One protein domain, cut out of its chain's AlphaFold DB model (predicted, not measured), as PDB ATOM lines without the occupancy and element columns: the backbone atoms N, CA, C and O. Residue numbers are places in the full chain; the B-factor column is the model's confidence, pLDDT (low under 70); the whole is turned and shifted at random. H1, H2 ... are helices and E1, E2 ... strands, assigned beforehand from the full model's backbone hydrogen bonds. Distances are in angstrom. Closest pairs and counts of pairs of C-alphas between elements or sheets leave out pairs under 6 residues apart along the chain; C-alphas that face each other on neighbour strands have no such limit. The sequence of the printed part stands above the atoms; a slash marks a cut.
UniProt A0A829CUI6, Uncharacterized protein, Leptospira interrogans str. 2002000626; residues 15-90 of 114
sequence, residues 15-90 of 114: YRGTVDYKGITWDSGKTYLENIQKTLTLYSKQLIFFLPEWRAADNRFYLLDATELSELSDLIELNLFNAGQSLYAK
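This is residues 15 to 90 of the 114 residues of an uncharacterized protein of Leptospira interrogans str. 2002000626 (UniProt A0A829CUI6). Two helices, H1 and the longer H2, lie side by side as a hairpin; a small strand hairpin, E1 and E2, packs on residues 68 to 80 of H2, whose residues 85 to 90 stick out. The 76 printed residues run E1, E2, H1, H2, an antiparallel sheet E1 - E2 first; the class is mostly helix. The whole is compact, radius of gyration of the C-alphas 13.0 A, but elongated, 44 by 25 by 16 A.

Find C-alpha 18 at (38.244, 31.600, 12.168), where E1, residues 18 to 21, begins; E2 is 24 to 27. H1, 30 to 44, spans 21.1 A; H2, 66 to 90, spans 36.0 A to C-alpha 90 at (37.407, 18.829, 28.153).

In the hairpin E1 and E2, find N 19 and O 26 at 3.0 A, within hydrogen-bond range. The closest C-alphas of E1 and H2, Val 19 and Ile 76, are 6.5 A apart. E1 and H1 are apart. H1 and H2 touch, closest C-alphas Leu 33 and Ser 73 at 5.9 A, at a shallow tilt of 29 degrees, opposite ways. In both helices every O i to N i+4 pair is within hydrogen-bond range.

The farthest C-alphas, Phe 49 and Lys 90, are 44.3 A apart. The printed part has no cut; the link H1 to H2, residues 45 to 65, is long. Residues 15 to 16 have pLDDT under 70.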
ATOM      1  N   TYR A  15      45.604  27.158  18.810       60.62
ATOM      2  CA  TYR A  15      44.242  27.345  18.312       60.62
ATOM      3  C   TYR A  15      44.266  28.195  17.035       60.62
ATOM      4  O   TYR A  15      44.762  29.323  17.049       60.62
ATOM      5  N   ARG A  16      43.774  27.614  15.939       67.00
ATOM      6  CA  ARG A  16      43.713  28.233  14.615       67.00
ATOM      7  C   ARG A  16      42.272  28.178  14.128       67.00
ATOM      8  O   ARG A  16      41.922  27.367  13.275       67.00
ATOM      9  N   GLY A  17      41.429  28.954  14.796       84.88
ATOM     10  CA  GLY A  17      40.045  29.140  14.398       84.88
ATOM     11  C   GLY A  17      39.892  30.240  13.360       84.88
ATOM     12  O   GLY A  17      40.862  30.882  12.945       84.88
ATOM     13  N   THR A  18      38.642  30.461  12.982       94.25
ATOM     14  CA  THR A  18      38.244  31.600  12.168       94.25
ATOM     15  C   THR A  18      36.973  32.236  12.712       94.25
ATOM     16  O   THR A  18      36.182  31.579  13.394       94.25
ATOM     17  N   VAL A  19      36.763  33.508  12.381       96.44
ATOM     18  CA  VAL A  19      35.510  34.240  12.622       96.44
ATOM     19  C   VAL A  19      35.056  34.935  11.346       96.44
ATOM     20  O   VAL A  19      35.887  35.358  10.544       96.44
ATOM     21  N   ASP A  20      33.747  35.069  11.161       97.50
ATOM     22  CA  ASP A  20      33.185  35.803  10.029       97.50
ATOM     23  C   ASP A  20      32.890  37.251  10.424       97.50
ATOM     24  O   ASP A  20      32.239  37.517  11.435       97.50
ATOM     25  N   TYR A  21      33.345  38.195   9.602       97.88
ATOM     26  CA  TYR A  21      33.083  39.621   9.764       97.88
ATOM     27  C   TYR A  21      32.912  40.277   8.392       97.88
ATOM     28  O   TYR A  21      33.763  40.138   7.513       97.88
ATOM     29  N   LYS A  22      31.777  40.963   8.189       96.12
ATOM     30  CA  LYS A  22      31.388  41.613   6.920       96.12
ATOM     31  C   LYS A  22      31.487  40.704   5.682       96.12
ATOM     32  O   LYS A  22      31.851  41.145   4.596       96.12
ATOM     33  N   GLY A  23      31.137  39.428   5.843       95.56
ATOM     34  CA  GLY A  23      31.174  38.441   4.757       95.56
ATOM     35  C   GLY A  23      32.580  37.957   4.388       95.56
ATOM     36  O   GLY A  23      32.736  37.285   3.371       95.56
ATOM     37  N   ILE A  24      33.590  38.282   5.199       96.94
ATOM     38  CA  ILE A  24      34.969  37.815   5.061       96.94
ATOM     39  C   ILE A  24      35.306  36.950   6.275       96.94
ATOM     40  O   ILE A  24      34.964  37.292   7.407       96.94
ATOM     41  N   THR A  25      35.997  35.838   6.040       96.88
ATOM     42  CA  THR A  25      36.484  34.952   7.099       96.88
ATOM     43  C   THR A  25      37.891  35.370   7.525       96.88
ATOM     44  O   THR A  25      38.807  35.454   6.704       96.88
ATOM     45  N   TRP A  26      38.081  35.603   8.819       96.38
ATOM     46  CA  TRP A  26      39.315  36.102   9.427       96.38
ATOM     47  C   TRP A  26      39.954  35.054  10.332       96.38
ATOM     48  O   TRP A  26      39.257  34.207  10.886       96.38
ATOM     49  N   ASP A  27      41.278  35.111  10.492       92.50
ATOM     50  CA  ASP A  27      41.990  34.287  11.474       92.50
ATOM     51  C   ASP A  27      41.591  34.727  12.893       92.50
ATOM     52  O   ASP A  27      41.459  35.922  13.164       92.50
ATOM     53  N   SER A  28      41.386  33.773  13.799       90.69
ATOM     54  CA  SER A  28      41.045  34.048  15.200       90.69
ATOM     55  C   SER A  28      42.096  33.554  16.196       90.69
ATOM     56  O   SER A  28      41.829  33.355  17.381       90.69
ATOM     57  N   GLY A  29      43.329  33.357  15.735       90.56
ATOM     58  CA  GLY A  29      44.465  33.035  16.584       90.56
ATOM     59  C   GLY A  29      44.848  34.180  17.528       90.56
ATOM     60  O   GLY A  29      44.785  35.362  17.191       90.56
ATOM     61  N   LYS A  30      45.358  33.822  18.712       90.56
ATOM     62  CA  LYS A  30      45.791  34.780  19.747       90.56
ATOM     63  C   LYS A  30      46.801  35.814  19.235       90.56
ATOM     64  O   LYS A  30      46.683  36.993  19.539       90.56
ATOM     65  N   THR A  31      47.784  35.392  18.438       90.50
ATOM     66  CA  THR A  31      48.780  36.314  17.865       90.50
ATOM     67  C   THR A  31      48.146  37.319  16.904       90.50
ATOM     68  O   THR A  31      48.585  38.465  16.845       90.50
ATOM     69  N   TYR A  32      47.112  36.911  16.166       93.00
ATOM     70  CA  TYR A  32      46.387  37.799  15.263       93.00
ATOM     71  C   TYR A  32      45.637  38.880  16.057       93.00
ATOM     72  O   TYR A  32      45.826  40.066  15.790       93.00
ATOM     73  N   LEU A  33      44.924  38.483  17.121       95.56
ATOM     74  CA  LEU A  33      44.287  39.402  18.074       95.56
ATOM     75  C   LEU A  33      45.284  40.400  18.680       95.56
ATOM     76  O   LEU A  33      45.072  41.610  18.623       95.56
ATOM     77  N   GLU A  34      46.398  39.904  19.227       96.38
ATOM     78  CA  GLU A  34      47.420  40.748  19.856       96.38
ATOM     79  C   GLU A  34      47.987  41.786  18.879       96.38
ATOM     80  O   GLU A  34      48.289  42.915  19.271       96.38
ATOM     81  N   ASN A  35      48.141  41.422  17.605       96.31
ATOM     82  CA  ASN A  35      48.615  42.343  16.579       96.31
ATOM     83  C   ASN A  35      47.575  43.425  16.263       96.31
ATOM     84  O   ASN A  35      47.959  44.591  16.120       96.31
ATOM     85  N   ILE A  36      46.285  43.073  16.178       97.38
ATOM     86  CA  ILE A  36      45.196  44.044  15.972       97.38
ATOM     87  C   ILE A  36      45.177  45.044  17.131       97.38
ATOM     88  O   ILE A  36      45.286  46.251  16.913       97.38
ATOM     89  N   GLN A  37      45.156  44.552  18.371       98.12
ATOM     90  CA  GLN A  37      45.121  45.385  19.579       98.12
ATOM     91  C   GLN A  37      46.351  46.303  19.696       98.12
ATOM     92  O   GLN A  37      46.227  47.485  20.038       98.12
ATOM     93  N   LYS A  38      47.549  45.798  19.366       98.31
ATOM     94  CA  LYS A  38      48.772  46.619  19.308       98.31
ATOM     95  C   LYS A  38      48.662  47.702  18.243       98.31
ATOM     96  O   LYS A  38      48.998  48.846  18.527       98.31
ATOM     97  N   THR A  39      48.165  47.373  17.055       98.19
ATOM     98  CA  THR A  39      47.976  48.348  15.969       98.19
ATOM     99  C   THR A  39      47.000  49.448  16.373       98.19
ATOM    100  O   THR A  39      47.334  50.622  16.245       98.19
ATOM    101  N   LEU A  40      45.850  49.096  16.958       98.25
ATOM    102  CA  LEU A  40      44.883  50.063  17.492       98.25
ATOM    103  C   LEU A  40      45.498  50.948  18.588       98.25
ATOM    104  O   LEU A  40      45.284  52.163  18.619       98.25
ATOM    105  N   THR A  41      46.330  50.373  19.461       98.50
ATOM    106  CA  THR A  41      47.056  51.128  20.496       98.50
ATOM    107  C   THR A  41      48.065  52.106  19.891       98.50
ATOM    108  O   THR A  41      48.165  53.247  20.337       98.50
ATOM    109  N   LEU A  42      48.828  51.685  18.879       98.38
ATOM    110  CA  LEU A  42      49.784  52.554  18.185       98.38
ATOM    111  C   LEU A  42      49.067  53.680  17.431       98.38
ATOM    112  O   LEU A  42      49.504  54.829  17.496       98.38
ATOM    113  N   TYR A  43      47.957  53.361  16.764       98.00
ATOM    114  CA  TYR A  43      47.157  54.312  15.994       98.00
ATOM    115  C   TYR A  43      46.498  55.365  16.891       98.00
ATOM    116  O   TYR A  43      46.645  56.560  16.655       98.00
ATOM    117  N   SER A  44      45.855  54.947  17.987       97.69
ATOM    118  CA  SER A  44      45.233  55.869  18.954       97.69
ATOM    119  C   SER A  44      46.238  56.807  19.630       97.69
ATOM    120  O   SER A  44      45.915  57.956  19.921       97.69
ATOM    121  N   LYS A  45      47.481  56.351  19.829       98.31
ATOM    122  CA  LYS A  45      48.594  57.171  20.332       98.31
ATOM    123  C   LYS A  45      49.267  58.028  19.256       98.31
ATOM    124  O   LYS A  45      50.260  58.681  19.564       98.31
ATOM    125  N   GLN A  46      48.765  58.012  18.019       97.56
ATOM    126  CA  GLN A  46      49.328  58.734  16.872       97.56
ATOM    127  C   GLN A  46      50.800  58.374  16.591       97.56
ATOM    128  O   GLN A  46      51.550  59.168  16.030       97.56
ATOM    129  N   LEU A  47      51.229  57.167  16.981       98.12
ATOM    130  CA  LEU A  47      52.571  56.646  16.685       98.12
ATOM    131  C   LEU A  47      52.658  56.076  15.263       98.12
ATOM    132  O   LEU A  47      53.749  55.951  14.712       98.12
ATOM    133  N   ILE A  48      51.507  55.745  14.676       97.19
ATOM    134  CA  ILE A  48      51.330  55.457  13.254       97.19
ATOM    135  C   ILE A  48      50.209  56.349  12.714       97.19
ATOM    136  O   ILE A  48      49.224  56.597  13.407       97.19
ATOM    137  N   PHE A  49      50.365  56.835  11.482       95.50
ATOM    138  CA  PHE A  49      49.430  57.790  10.871       95.50
ATOM    139  C   PHE A  49      48.336  57.128  10.027       95.50
ATOM    140  O   PHE A  49      47.370  57.782   9.647       95.50
ATOM    141  N   PHE A  50      48.488  55.842   9.719       95.31
ATOM    142  CA  PHE A  50      47.544  55.063   8.930       95.31
ATOM    143  C   PHE A  50      47.480  53.629   9.454       95.31
ATOM    144  O   PHE A  50      48.442  53.126  10.042       95.31
ATOM    145  N   LEU A  51      46.340  52.978   9.231       96.38
ATOM    146  CA  LEU A  51      46.146  51.566   9.534       96.38
ATOM    147  C   LEU A  51      46.609  50.722   8.334       96.38
ATOM    148  O   LEU A  51      46.279  51.068   7.197       96.38
ATOM    149  N   PRO A  52      47.398  49.653   8.551       95.56
ATOM    150  CA  PRO A  52      47.812  48.757   7.478       95.56
ATOM    151  C   PRO A  52      46.650  47.870   7.015       95.56
ATOM    152  O   PRO A  52      45.660  47.694   7.726       95.56
ATOM    153  N   GLU A  53      46.800  47.263   5.839       95.12
ATOM    154  CA  GLU A  53      45.910  46.192   5.395       95.12
ATOM    155  C   GLU A  53      46.078  44.931   6.251       95.12
ATOM    156  O   GLU A  53      47.179  44.595   6.699       95.12
ATOM    157  N   TRP A  54      44.985  44.189   6.416       96.12
ATOM    158  CA  TRP A  54      44.933  42.965   7.205       96.12
ATOM    159  C   TRP A  54      44.646  41.755   6.332       96.12
ATOM    160  O   TRP A  54      43.768  41.777   5.470       96.12
ATOM    161  N   ARG A  55      45.398  40.678   6.571       94.75
ATOM    162  CA  ARG A  55      45.254  39.415   5.846       94.75
ATOM    163  C   ARG A  55      44.090  38.609   6.413       94.75
ATOM    164  O   ARG A  55      44.144  38.227   7.580       94.75
ATOM    165  N   ALA A  56      43.097  38.311   5.588       93.19
ATOM    166  CA  ALA A  56      42.010  37.393   5.900       93.19
ATOM    167  C   ALA A  56      42.454  35.920   5.787       93.19
ATOM    168  O   ALA A  56      43.550  35.607   5.304       93.19
ATOM    169  N   ALA A  57      41.596  34.992   6.217       90.56
ATOM    170  CA  ALA A  57      41.888  33.555   6.207       90.56
ATOM    171  C   ALA A  57      42.061  32.985   4.783       90.56
ATOM    172  O   ALA A  57      42.760  31.988   4.593       90.56
ATOM    173  N   ASP A  58      41.484  33.644   3.776       89.12
ATOM    174  CA  ASP A  58      41.644  33.328   2.350       89.12
ATOM    175  C   ASP A  58      42.965  33.850   1.742       89.12
ATOM    176  O   ASP A  58      43.224  33.660   0.552       89.12
ATOM    177  N   ASN A  59      43.827  34.465   2.559       89.06
ATOM    178  CA  ASN A  59      45.101  35.090   2.187       89.06
ATOM    179  C   ASN A  59      44.997  36.377   1.364       89.06
ATOM    180  O   ASN A  59      46.021  36.843   0.857       89.06
ATOM    181  N   ARG A  60      43.808  36.971   1.247       93.19
ATOM    182  CA  ARG A  60      43.633  38.305   0.666       93.19
ATOM    183  C   ARG A  60      43.775  39.379   1.737       93.19
ATOM    184  O   ARG A  60      43.618  39.107   2.926       93.19
ATOM    185  N   PHE A  61      44.106  40.588   1.303       94.31
ATOM    186  CA  PHE A  61      44.320  41.741   2.169       94.31
ATOM    187  C   PHE A  61      43.165  42.725   2.017       94.31
ATOM    188  O   PHE A  61      42.702  42.967   0.903       94.31
ATOM    189  N   TYR A  62      42.703  43.270   3.139       95.88
ATOM    190  CA  TYR A  62      41.610  44.235   3.180       95.88
ATOM    191  C   TYR A  62      41.972  45.390   4.114       95.88
ATOM    192  O   TYR A  62      42.611  45.190   5.151       95.88
ATOM    193  N   LEU A  63      41.557  46.602   3.746       96.56
ATOM    194  CA  LEU A  63      41.602  47.756   4.637       96.56
ATOM    195  C   LEU A  63      40.427  47.681   5.607       96.56
ATOM    196  O   LEU A  63      39.297  47.443   5.187       96.56
ATOM    197  N   LEU A  64      40.725  47.905   6.880       97.56
ATOM    198  CA  LEU A  64      39.744  48.065   7.940       97.56
ATOM    199  C   LEU A  64      40.050  49.371   8.669       97.56
ATOM    200  O   LEU A  64      41.213  49.650   8.987       97.56
ATOM    201  N   ASP A  65      39.026  50.175   8.925       98.06
ATOM    202  CA  ASP A  65      39.155  51.344   9.784       98.06
ATOM    203  C   ASP A  65      39.298  50.947  11.269       98.06
ATOM    204  O   ASP A  65      39.288  49.773  11.646       98.06
ATOM    205  N   ALA A  66      39.496  51.940  12.138       98.00
ATOM    206  CA  ALA A  66      39.723  51.690  13.560       98.00
ATOM    207  C   ALA A  66      38.514  51.036  14.252       98.00
ATOM    208  O   ALA A  66      38.701  50.223  15.157       98.00
ATOM    209  N   THR A  67      37.295  51.384  13.838       98.44
ATOM    210  CA  THR A  67      36.063  50.794  14.367       98.44
ATOM    211  C   THR A  67      35.944  49.351  13.901       98.44
ATOM    212  O   THR A  67      35.738  48.461  14.721       98.44
ATOM    213  N   GLU A  68      36.174  49.099  12.617       98.50
ATOM    214  CA  GLU A  68      36.113  47.760  12.035       98.50
ATOM    215  C   GLU A  68      37.153  46.810  12.640       98.50
ATOM    216  O   GLU A  68      36.847  45.657  12.946       98.50
ATOM    217  N   LEU A  69      38.377  47.293  12.878       98.00
ATOM    218  CA  LEU A  69      39.407  46.516  13.571       98.00
ATOM    219  C   LEU A  69      39.043  46.218  15.023       98.00
ATOM    220  O   LEU A  69      39.364  45.138  15.517       98.00
ATOM    221  N   SER A  70      38.395  47.162  15.710       98.38
ATOM    222  CA  SER A  70      37.931  46.949  17.081       98.38
ATOM    223  C   SER A  70      36.838  45.882  17.132       98.38
ATOM    224  O   SER A  70      36.928  44.958  17.930       98.38
ATOM    225  N   GLU A  71      35.851  45.949  16.238       98.56
ATOM    226  CA  GLU A  71      34.779  44.950  16.151       98.56
ATOM    227  C   GLU A  71      35.321  43.558  15.799       98.56
ATOM    228  O   GLU A  71      34.929  42.557  16.403       98.56
ATOM    229  N   LEU A  72      36.265  43.478  14.855       98.38
ATOM    230  CA  LEU A  72      36.936  42.224  14.521       98.38
ATOM    231  C   LEU A  72      37.716  41.666  15.723       98.38
ATOM    232  O   LEU A  72      37.660  40.463  15.984       98.38
ATOM    233  N   SER A  73      38.414  42.525  16.472       97.88
ATOM    234  CA  SER A  73      39.112  42.151  17.709       97.88
ATOM    235  C   SER A  73      38.152  41.527  18.727       97.88
ATOM    236  O   SER A  73      38.450  40.453  19.250       97.88
ATOM    237  N   ASP A  74      36.988  42.136  18.961       98.38
ATOM    238  CA  ASP A  74      35.988  41.633  19.916       98.38
ATOM    239  C   ASP A  74      35.454  40.247  19.513       98.38
ATOM    240  O   ASP A  74      35.308  39.350  20.350       98.38
ATOM    241  N   LEU A  75      35.212  40.029  18.214       98.19
ATOM    242  CA  LEU A  75      34.785  38.727  17.690       98.19
ATOM    243  C   LEU A  75      35.848  37.647  17.898       98.19
ATOM    244  O   LEU A  75      35.526  36.526  18.306       98.19
ATOM    245  N   ILE A  76      37.113  37.974  17.630       96.56
ATOM    246  CA  ILE A  76      38.232  37.054  17.842       96.56
ATOM    247  C   ILE A  76      38.397  36.747  19.336       96.56
ATOM    248  O   ILE A  76      38.605  35.589  19.701       96.56
ATOM    249  N   GLU A  77      38.274  37.744  20.209       96.81
ATOM    250  CA  GLU A  77      38.374  37.565  21.658       96.81
ATOM    251  C   GLU A  77      37.271  36.644  22.195       96.81
ATOM    252  O   GLU A  77      37.564  35.687  22.916       96.81
ATOM    253  N   LEU A  78      36.021  36.849  21.771       96.25
ATOM    254  CA  LEU A  78      34.909  35.964  22.120       96.25
ATOM    255  C   LEU A  78      35.141  34.532  21.619       96.25
ATOM    256  O   LEU A  78      34.878  33.556  22.326       96.25
ATOM    257  N   ASN A  79      35.651  34.387  20.400       94.56
ATOM    258  CA  ASN A  79      35.963  33.091  19.815       94.56
ATOM    259  C   ASN A  79      37.073  32.355  20.591       94.56
ATOM    260  O   ASN A  79      36.907  31.179  20.931       94.56
ATOM    261  N   LEU A  80      38.146  33.057  20.970       91.94
ATOM    262  CA  LEU A  80      39.210  32.530  21.830       91.94
ATOM    263  C   LEU A  80      38.694  32.160  23.222       91.94
ATOM    264  O   LEU A  80      39.071  31.114  23.755       91.94
ATOM    265  N   PHE A  81      37.811  32.973  23.800       92.00
ATOM    266  CA  PHE A  81      37.173  32.688  25.082       92.00
ATOM    267  C   PHE A  81      36.340  31.399  25.026       92.00
ATOM    268  O   PHE A  81      36.493  30.525  25.883       92.00
ATOM    269  N   ASN A  82      35.526  31.226  23.984       90.44
ATOM    270  CA  ASN A  82      34.715  30.022  23.780       90.44
ATOM    271  C   ASN A  82      35.573  28.770  23.538       90.44
ATOM    272  O   ASN A  82      35.292  27.696  24.085       90.44
ATOM    273  N   ALA A  83      36.647  28.905  22.756       87.25
ATOM    274  CA  ALA A  83      37.620  27.835  22.558       87.25
ATOM    275  C   ALA A  83      38.298  27.459  23.884       87.25
ATOM    276  O   ALA A  83      38.388  26.277  24.221       87.25
ATOM    277  N   GLY A  84      38.699  28.458  24.674       86.44
ATOM    278  CA  GLY A  84      39.253  28.282  26.011       86.44
ATOM    279  C   GLY A  84      38.303  27.519  26.930       86.44
ATOM    280  O   GLY A  84      38.698  26.498  27.487       86.44
ATOM    281  N   GLN A  85      37.040  27.944  27.038       85.81
ATOM    282  CA  GLN A  85      36.027  27.232  27.827       85.81
ATOM    283  C   GLN A  85      35.882  25.769  27.407       85.81
ATOM    284  O   GLN A  85      35.867  24.882  28.259       85.81
ATOM    285  N   SER A  86      35.821  25.505  26.101       79.38
ATOM    286  CA  SER A  86      35.676  24.146  25.568       79.38
ATOM    287  C   SER A  86      36.874  23.263  25.926       79.38
ATOM    288  O   SER A  86      36.704  22.124  26.364       79.38
ATOM    289  N   LEU A  87      38.092  23.802  25.801       81.44
ATOM    290  CA  LEU A  87      39.329  23.106  26.156       81.44
ATOM    291  C   LEU A  87      39.432  22.853  27.665       81.44
ATOM    292  O   LEU A  87      39.780  21.746  28.077       81.44
ATOM    293  N   TYR A  88      39.085  23.840  28.496       76.62
ATOM    294  CA  TYR A  88      39.063  23.683  29.953       76.62
ATOM    295  C   TYR A  88      38.007  22.674  30.409       76.62
ATOM    296  O   TYR A  88      38.296  21.838  31.261       76.62
ATOM    297  N   ALA A  89      36.810  22.692  29.819       75.25
ATOM    298  CA  ALA A  89      35.766  21.717  30.118       75.25
ATOM    299  C   ALA A  89      36.190  20.294  29.728       75.25
ATOM    300  O   ALA A  89      35.969  19.358  30.499       75.25
ATOM    301  N   LYS A  90      36.834  20.121  28.563       76.69
ATOM    302  CA  LYS A  90      37.407  18.829  28.153       76.69
ATOM    303  C   LYS A  90      38.449  18.355  29.163       76.69
ATOM    304  O   LYS A  90      38.335  17.240  29.656       76.69
TER     305      LYS A  90